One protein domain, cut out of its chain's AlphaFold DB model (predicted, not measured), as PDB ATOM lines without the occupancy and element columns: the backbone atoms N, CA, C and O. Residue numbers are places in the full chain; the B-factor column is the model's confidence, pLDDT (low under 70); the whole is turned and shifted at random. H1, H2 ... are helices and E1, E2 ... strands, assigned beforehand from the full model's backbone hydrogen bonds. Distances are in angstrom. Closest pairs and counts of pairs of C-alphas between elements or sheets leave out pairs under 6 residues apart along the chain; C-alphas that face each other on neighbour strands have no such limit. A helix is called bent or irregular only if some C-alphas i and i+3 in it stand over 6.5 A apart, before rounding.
ATOM      1  N   ALA A   2     255.804 334.667 262.590       83.81
ATOM      2  CA  ALA A   2     256.898 335.257 263.393       83.81
ATOM      3  C   ALA A   2     256.477 336.185 264.562       83.81
ATOM      4  O   ALA A   2     257.083 336.152 265.629       83.81
ATOM      5  N   TRP A   3     255.427 337.001 264.391       89.12
ATOM      6  CA  TRP A   3     254.881 337.814 265.489       89.12
ATOM      7  C   TRP A   3     254.297 336.957 266.622       89.12
ATOM      8  O   TRP A   3     254.579 337.224 267.785       89.12
ATOM      9  N   ALA A   4     253.515 335.929 266.285       85.69
ATOM     10  CA  ALA A   4     252.914 335.024 267.260       85.69
ATOM     11  C   ALA A   4     254.001 334.234 267.992       85.69
ATOM     12  O   ALA A   4     253.976 334.142 269.215       85.69
ATOM     13  N   ASP A   5     255.014 333.770 267.255       84.06
ATOM     14  CA  ASP A   5     256.180 333.102 267.830       84.06
ATOM     15  C   ASP A   5     256.890 333.975 268.866       84.06
ATOM     16  O   ASP A   5     257.253 333.479 269.930       84.06
ATOM     17  N   ALA A   6     257.057 335.272 268.585       88.06
ATOM     18  CA  ALA A   6     257.670 336.209 269.521       88.06
ATOM     19  C   ALA A   6     256.835 336.393 270.801       88.06
ATOM     20  O   ALA A   6     257.404 336.424 271.891       88.06
ATOM     21  N   GLN A   7     255.501 336.460 270.688       89.31
ATOM     22  CA  GLN A   7     254.617 336.540 271.858       89.31
ATOM     23  C   GLN A   7     254.726 335.278 272.718       89.31
ATOM     24  O   GLN A   7     254.905 335.355 273.929       89.31
ATOM     25  N   VAL A   8     254.693 334.108 272.085       86.81
ATOM     26  CA  VAL A   8     254.745 332.804 272.759       86.81
ATOM     27  C   VAL A   8     256.085 332.610 273.471       86.81
ATOM     28  O   VAL A   8     256.120 332.182 274.620       86.81
ATOM     29  N   SER A   9     257.193 332.991 272.826       85.62
ATOM     30  CA  SER A   9     258.537 332.921 273.414       85.62
ATOM     31  C   SER A   9     258.768 333.888 274.580       85.62
ATOM     32  O   SER A   9     259.727 333.704 275.325       85.62
ATOM     33  N   SER A  10     257.918 334.905 274.756       85.38
ATOM     34  CA  SER A  10     258.010 335.833 275.892       85.38
ATOM     35  C   SER A  10     257.509 335.228 277.211       85.38
ATOM     36  O   SER A  10     257.841 335.733 278.284       85.38
ATOM     37  N   VAL A  11     256.755 334.122 277.150       84.88
ATOM     38  CA  VAL A  11     256.187 333.452 278.323       84.88
ATOM     39  C   VAL A  11     257.094 332.311 278.779       84.88
ATOM     40  O   VAL A  11     257.401 331.377 278.039       84.88
ATOM     41  N   HIS A  12     257.526 332.375 280.036       78.25
ATOM     42  CA  HIS A  12     258.403 331.363 280.618       78.25
ATOM     43  C   HIS A  12     257.656 330.034 280.833       78.25
ATOM     44  O   HIS A  12     256.515 330.030 281.285       78.25
ATOM     45  N   ARG A  13     258.323 328.898 280.573       80.00
ATOM     46  CA  ARG A  13     257.791 327.525 280.762       80.00
ATOM     47  C   ARG A  13     256.556 327.162 279.924       80.00
ATOM     48  O   ARG A  13     255.847 326.221 280.272       80.00
ATOM     49  N   LEU A  14     256.338 327.851 278.812       84.06
ATOM     50  CA  LEU A  14     255.309 327.493 277.847       84.06
ATOM     51  C   LEU A  14     255.907 326.598 276.752       84.06
ATOM     52  O   LEU A  14     256.931 326.928 276.155       84.06
ATOM     53  N   GLN A  15     255.289 325.442 276.520       84.38
ATOM     54  CA  GLN A  15     255.641 324.548 275.417       84.38
ATOM     55  C   GLN A  15     254.832 324.949 274.187       84.38
ATOM     56  O   GLN A  15     253.657 325.295 274.305       84.38
ATOM     57  N   ARG A  16     255.451 324.904 273.006       85.50
ATOM     58  CA  ARG A  16     254.768 325.218 271.749       85.50
ATOM     59  C   ARG A  16     255.095 324.202 270.673       85.50
ATOM     60  O   ARG A  16     256.232 323.740 270.587       85.50
ATOM     61  N   HIS A  17     254.133 323.955 269.803       85.06
ATOM     62  CA  HIS A  17     254.360 323.276 268.539       85.06
ATOM     63  C   HIS A  17     253.398 323.818 267.483       85.06
ATOM     64  O   HIS A  17     252.297 324.259 267.801       85.06
ATOM     65  N   ALA A  18     253.844 323.833 266.232       83.81
ATOM     66  CA  ALA A  18     252.960 324.070 265.103       83.81
ATOM     67  C   ALA A  18     252.393 322.726 264.643       83.81
ATOM     68  O   ALA A  18     253.120 321.731 264.605       83.81
ATOM     69  N   ASP A  19     251.115 322.712 264.299       81.44
ATOM     70  CA  ASP A  19     250.421 321.558 263.754       81.44
ATOM     71  C   ASP A  19     249.704 321.945 262.457       81.44
ATOM     72  O   ASP A  19     249.213 323.063 262.314       81.44
ATOM     73  N   GLY A  20     249.676 321.016 261.502       79.38
ATOM     74  CA  GLY A  20     248.981 321.155 260.223       79.38
ATOM     75  C   GLY A  20     249.313 322.424 259.427       79.38
ATOM     76  O   GLY A  20     248.634 323.434 259.552       79.38
ATOM     77  N   TYR A  21     250.279 322.354 258.509       86.19
ATOM     78  CA  TYR A  21     250.498 323.408 257.510       86.19
ATOM     79  C   TYR A  21     249.778 323.065 256.202       86.19
ATOM     80  O   TYR A  21     250.067 322.046 255.571       86.19
ATOM     81  N   ALA A  22     248.874 323.934 255.756       87.88
ATOM     82  CA  ALA A  22     248.155 323.772 254.499       87.88
ATOM     83  C   ALA A  22     248.220 325.045 253.656       87.88
ATOM     84  O   ALA A  22     247.904 326.136 254.125       87.88
ATOM     85  N   ALA A  23     248.571 324.898 252.380       90.31
ATOM     86  CA  ALA A  23     248.528 325.972 251.396       90.31
ATOM     87  C   ALA A  23     247.558 325.593 250.274       90.31
ATOM     88  O   ALA A  23     247.758 324.608 249.567       90.31
ATOM     89  N   VAL A  24     246.504 326.385 250.104       91.88
ATOM     90  CA  VAL A  24     245.433 326.119 249.141       91.88
ATOM     91  C   VAL A  24     245.391 327.234 248.112       91.88
ATOM     92  O   VAL A  24     245.445 328.419 248.452       91.88
ATOM     93  N   ARG A  25     245.277 326.871 246.833       91.69
ATOM     94  CA  ARG A  25     245.110 327.846 245.753       91.69
ATOM     95  C   ARG A  25     243.710 328.453 245.821       91.69
ATOM     96  O   ARG A  25     242.726 327.728 245.902       91.69
ATOM     97  N   THR A  26     243.610 329.775 245.775       90.12
ATOM     98  CA  THR A  26     242.330 330.491 245.957       90.12
ATOM     99  C   THR A  26     241.627 330.822 244.642       90.12
ATOM    100  O   THR A  26     240.469 331.223 244.654       90.12
ATOM    101  N   GLY A  27     242.339 330.737 243.511       86.62
ATOM    102  CA  GLY A  27     241.869 331.238 242.216       86.62
ATOM    103  C   GLY A  27     241.905 332.768 242.076       86.62
ATOM    104  O   GLY A  27     241.656 333.282 240.988       86.62
ATOM    105  N   ASN A  28     242.262 333.509 243.131       88.06
ATOM    106  CA  ASN A  28     242.409 334.960 243.084       88.06
ATOM    107  C   ASN A  28     243.771 335.342 242.481       88.06
ATOM    108  O   ASN A  28     244.813 334.883 242.939       88.06
ATOM    109  N   LYS A  29     243.784 336.218 241.470       88.31
ATOM    110  CA  LYS A  29     245.017 336.667 240.803       88.31
ATOM    111  C   LYS A  29     245.956 337.460 241.719       88.31
ATOM    112  O   LYS A  29     247.162 337.390 241.522       88.31
ATOM    113  N   THR A  30     245.429 338.197 242.699       90.88
ATOM    114  CA  THR A  30     246.230 339.054 243.596       90.88
ATOM    115  C   THR A  30     246.615 338.370 244.905       90.88
ATOM    116  O   THR A  30     247.576 338.775 245.549       90.88
ATOM    117  N   ALA A  31     245.908 337.302 245.279       87.81
ATOM    118  CA  ALA A  31     246.202 336.485 246.453       87.81
ATOM    119  C   ALA A  31     246.009 334.997 246.115       87.81
ATOM    120  O   ALA A  31     245.061 334.382 246.604       87.81
ATOM    121  N   PRO A  32     246.863 334.413 245.251       91.38
ATOM    122  CA  PRO A  32     246.638 333.091 244.655       91.38
ATOM    123  C   PRO A  32     246.712 331.933 245.645       91.38
ATOM    124  O   PRO A  32     246.288 330.831 245.305       91.38
ATOM    125  N   TRP A  33     247.208 332.182 246.855       92.12
ATOM    126  CA  TRP A  33     247.391 331.189 247.899       92.12
ATOM    127  C   TRP A  33     246.766 331.670 249.202       92.12
ATOM    128  O   TRP A  33     246.887 332.837 249.570       92.12
ATOM    129  N   ARG A  34     246.121 330.746 249.906       88.94
ATOM    130  CA  ARG A  34     245.726 330.882 251.302       88.94
ATOM    131  C   ARG A  34     246.507 329.851 252.092       88.94
ATOM    132  O   ARG A  34     246.515 328.685 251.708       88.94
ATOM    133  N   VAL A  35     247.140 330.286 253.171       89.00
ATOM    134  CA  VAL A  35     247.872 329.410 254.083       89.00
ATOM    135  C   VAL A  35     247.115 329.334 255.401       89.00
ATOM    136  O   VAL A  35     246.620 330.354 255.879       89.00
ATOM    137  N   GLN A  36     247.021 328.135 255.956       86.62
ATOM    138  CA  GLN A  36     246.510 327.867 257.290       86.62
ATOM    139  C   GLN A  36     247.548 327.033 258.041       86.62
ATOM    140  O   GLN A  36     248.103 326.088 257.482       86.62
ATOM    141  N   GLU A  37     247.815 327.418 259.282       87.44
ATOM    142  CA  GLU A  37     248.722 326.737 260.200       87.44
ATOM    143  C   GLU A  37     248.140 326.854 261.607       87.44
ATOM    144  O   GLU A  37     247.678 327.936 261.987       87.44
ATOM    145  N   THR A  38     248.139 325.760 262.361       85.94
ATOM    146  CA  THR A  38     247.672 325.746 263.747       85.94
ATOM    147  C   THR A  38     248.868 325.873 264.679       85.94
ATOM    148  O   THR A  38     249.878 325.196 264.518       85.94
ATOM    149  N   LEU A  39     248.766 326.744 265.679       86.31
ATOM    150  CA  LEU A  39     249.757 326.858 266.743       86.31
ATOM    151  C   LEU A  39     249.155 326.309 268.034       86.31
ATOM    152  O   LEU A  39     248.140 326.817 268.506       86.31
ATOM    153  N   VAL A  40     249.816 325.319 268.623       86.69
ATOM    154  CA  VAL A  40     249.436 324.732 269.906       86.69
ATOM    155  C   VAL A  40     250.392 325.236 270.982       86.69
ATOM    156  O   VAL A  40     251.615 325.177 270.830       86.69
ATOM    157  N   ALA A  41     249.822 325.747 272.070       85.44
ATOM    158  CA  ALA A  41     250.542 326.255 273.229       85.44
ATOM    159  C   ALA A  41     250.056 325.546 274.498       85.44
ATOM    160  O   ALA A  41     248.863 325.538 274.795       85.44
ATOM    161  N   GLU A  42     250.990 324.993 275.267       84.25
ATOM    162  CA  GLU A  42     250.713 324.249 276.494       84.25
ATOM    163  C   GLU A  42     251.438 324.890 277.682       84.25
ATOM    164  O   GLU A  42     252.632 325.196 277.622       84.25
ATOM    165  N   SER A  43     250.721 325.075 278.793       82.94
ATOM    166  CA  SER A  43     251.274 325.626 280.032       82.94
ATOM    167  C   SER A  43     250.695 324.912 281.249       82.94
ATOM    168  O   SER A  43     249.496 324.645 281.316       82.94
ATOM    169  N   ALA A  44     251.548 324.658 282.243       80.06
ATOM    170  CA  ALA A  44     251.122 324.228 283.577       80.06
ATOM    171  C   ALA A  44     250.663 325.404 284.461       80.06
ATOM    172  O   ALA A  44     250.147 325.181 285.554       80.06
ATOM    173  N   ASP A  45     250.863 326.642 284.002       79.81
ATOM    174  CA  ASP A  45     250.443 327.876 284.659       79.81
ATOM    175  C   ASP A  45     249.371 328.584 283.806       79.81
ATOM    176  O   ASP A  45     249.703 329.279 282.834       79.81
ATOM    177  N   PRO A  46     248.078 328.420 284.144       73.69
ATOM    178  CA  PRO A  46     246.988 329.088 283.441       73.69
ATOM    179  C   PRO A  46     247.066 330.618 283.519       73.69
ATOM    180  O   PRO A  46     246.615 331.294 282.596       73.69
ATOM    181  N   SER A  47     247.648 331.173 284.589       80.12
ATOM    182  CA  SER A  47     247.732 332.626 284.784       80.12
ATOM    183  C   SER A  47     248.684 333.294 283.790       80.12
ATOM    184  O   SER A  47     248.468 334.441 283.409       80.12
ATOM    185  N   ALA A  48     249.676 332.546 283.301       80.06
ATOM    186  CA  ALA A  48     250.579 332.975 282.239       80.06
ATOM    187  C   ALA A  48     249.986 332.771 280.830       80.06
ATOM    188  O   ALA A  48     250.304 333.521 279.907       80.06
ATOM    189  N   LEU A  49     249.111 331.770 280.654       82.12
ATOM    190  CA  LEU A  49     248.546 331.411 279.350       82.12
ATOM    191  C   LEU A  49     247.396 332.335 278.923       82.12
ATOM    192  O   LEU A  49     247.339 332.745 277.767       82.12
ATOM    193  N   LEU A  50     246.479 332.681 279.831       82.38
ATOM    194  CA  LEU A  50     245.275 333.454 279.482       82.38
ATOM    195  C   LEU A  50     245.572 334.863 278.937       82.38
ATOM    196  O   LEU A  50     244.957 335.233 277.933       82.38
ATOM    197  N   PRO A  51     246.510 335.646 279.510       85.88
ATOM    198  CA  PRO A  51     246.885 336.940 278.942       85.88
ATOM    199  C   PRO A  51     247.507 336.801 277.549       85.88
ATOM    200  O   PRO A  51     247.171 337.567 276.651       85.88
ATOM    201  N   LEU A  52     248.361 335.787 277.350       87.25
ATOM    202  CA  LEU A  52     248.960 335.497 276.046       87.25
ATOM    203  C   LEU A  52     247.884 335.183 275.002       87.25
ATOM    204  O   LEU A  52     247.957 335.695 273.887       87.25
ATOM    205  N   LEU A  53     246.878 334.378 275.355       84.62
ATOM    206  CA  LEU A  53     245.761 334.079 274.457       84.62
ATOM    207  C   LEU A  53     244.987 335.346 274.074       84.62
ATOM    208  O   LEU A  53     244.656 335.504 272.902       84.62
ATOM    209  N   GLY A  54     244.766 336.267 275.018       84.69
ATOM    210  CA  GLY A  54     244.162 337.572 274.733       84.69
ATOM    211  C   GLY A  54     244.951 338.370 273.691       84.69
ATOM    212  O   GLY A  54     244.372 338.844 272.718       84.69
ATOM    213  N   THR A  55     246.280 338.439 273.832       89.00
ATOM    214  CA  THR A  55     247.157 339.090 272.844       89.00
ATOM    215  C   THR A  55     247.117 338.379 271.491       89.00
ATOM    216  O   THR A  55     247.023 339.025 270.451       89.00
ATOM    217  N   LEU A  56     247.179 337.042 271.467       89.06
ATOM    218  CA  LEU A  56     247.187 336.266 270.221       89.06
ATOM    219  C   LEU A  56     245.880 336.427 269.427       89.06
ATOM    220  O   LEU A  56     245.929 336.495 268.196       89.06
ATOM    221  N   GLN A  57     244.740 336.557 270.112       86.44
ATOM    222  CA  GLN A  57     243.425 336.767 269.499       86.44
ATOM    223  C   GLN A  57     243.295 338.081 268.717       86.44
ATOM    224  O   GLN A  57     242.402 338.202 267.881       86.44
ATOM    225  N   GLU A  58     244.191 339.053 268.913       87.25
ATOM    226  CA  GLU A  58     244.202 340.288 268.117       87.25
ATOM    227  C   GLU A  58     244.494 340.038 266.629       87.25
ATOM    228  O   GLU A  58     244.135 340.852 265.778       87.25
ATOM    229  N   ARG A  59     245.192 338.939 266.298       88.94
ATOM    230  CA  ARG A  59     245.629 338.635 264.919       88.94
ATOM    231  C   ARG A  59     245.385 337.201 264.478       88.94
ATOM    232  O   ARG A  59     245.486 336.919 263.285       88.94
ATOM    233  N   LEU A  60     245.129 336.295 265.416       87.50
ATOM    234  CA  LEU A  60     244.899 334.884 265.149       87.50
ATOM    235  C   LEU A  60     243.485 334.496 265.555       87.50
ATOM    236  O   LEU A  60     242.935 334.993 266.535       87.50
ATOM    237  N   HIS A  61     242.921 333.552 264.814       85.12
ATOM    238  CA  HIS A  61     241.706 332.883 265.236       85.12
ATOM    239  C   HIS A  61     242.047 331.864 266.329       85.12
ATOM    240  O   HIS A  61     242.938 331.036 266.138       85.12
ATOM    241  N   LEU A  62     241.351 331.926 267.469       83.06
ATOM    242  CA  LEU A  62     241.448 330.881 268.483       83.06
ATOM    243  C   LEU A  62     240.618 329.679 268.029       83.06
ATOM    244  O   LEU A  62     239.393 329.751 268.040       83.06
ATOM    245  N   ASP A  63     241.296 328.592 267.667       81.50
ATOM    246  CA  ASP A  63     240.654 327.340 267.248       81.50
ATOM    247  C   ASP A  63     240.020 326.589 268.434       81.50
ATOM    248  O   ASP A  63     238.887 326.118 268.361       81.50
ATOM    249  N   GLY A  64     240.709 326.550 269.581       76.00
ATOM    250  CA  GLY A  64     240.202 325.914 270.794       76.00
ATOM    251  C   GLY A  64     241.078 326.156 272.021       76.00
ATOM    252  O   GLY A  64     242.226 326.587 271.916       76.00
ATOM    253  N   LEU A  65     240.519 325.880 273.199       78.06
ATOM    254  CA  LEU A  65     241.231 325.883 274.474       78.06
ATOM    255  C   LEU A  65     240.814 324.656 275.278       78.06
ATOM    256  O   LEU A  65     239.644 324.500 275.630       78.06
TER     257      LEU A  65
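AT A GLANCE: This is residues 2 to 65 of the 159 residues of an uncharacterized protein of Acidithiobacillus sp. GGI-221 (UniProt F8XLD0). A long, two-stranded antiparallel hairpin, E1 and E2, makes the length of this model, and two helices, H1 and H2, lie side by side and run opposite ways near the end where E1 begins and E2 ends. The turn of the hairpin, residues 26 to 32, is at the other end, away from the helices. The printed part has 64 residues, with two named helices and two named strands in the order H1, E1, E2, H2; the class is mixed, helices and strands. The whole is loose, with a radius of gyration of the C-alphas of 14.0 A, and the C-alphas span 44 by 20 by 20 A.

HOW THE PARTS SIT: Start at H1, residues 2 to 9, and go over a tight link to E1, residues 15 to 25. The closest C-alphas of H1 and E1, those of Val 8 and Arg 16, are 7.7 A apart. A short link leads on to E2, residues 33 to 42, the antiparallel neighbour of E1, with 166 degrees between their directions; the two form a hairpin. Look across it for N 17 and O 40, 3.0 A apart, and for N 34 and O 24, 2.8 A apart, both within hydrogen-bond range. The closest C-alphas of H1 and E2, those of Val 8 and Ala 41, are 7.8 A apart. After a tight link you reach H2, residues 46 to 56. It touches H1 at a shallow tilt of 12 degrees, opposite ways, and their closest C-alphas, those of Ala 4 and Leu 56, are 6.6 A apart. E1 and H2 are apart. In H1 every O i to N i+4 pair is within hydrogen-bond range; in H2 it is 5 of 7.

IN THESE COORDINATES: Find C-alpha 2 at (256.898, 335.257, 263.393); from there H1 runs 10.4 A to C-alpha 9. E1 begins at C-alpha 15, at (255.641, 324.548, 275.417), and is 31.7 A long. E2 runs back over 29.6 A, from C-alpha 33 to C-alpha 42. H2 covers 15.0 A and ends at C-alpha 56, at (247.187, 336.266, 270.221). It is neither bent nor irregular, but only just: C-alphas 48 and 51 are 6.3 A apart.

THE WHOLE: The two C-alphas farthest apart, those of Lys 29 and Asp 45, are 45.1 A from each other. Read from residue 2 to residue 65 and you meet no cut and, between the named elements, no long link. After H2, residues 57 to 65 hold no named element. The mean pLDDT of the printed part is 85.4, and no printed residue is under 70.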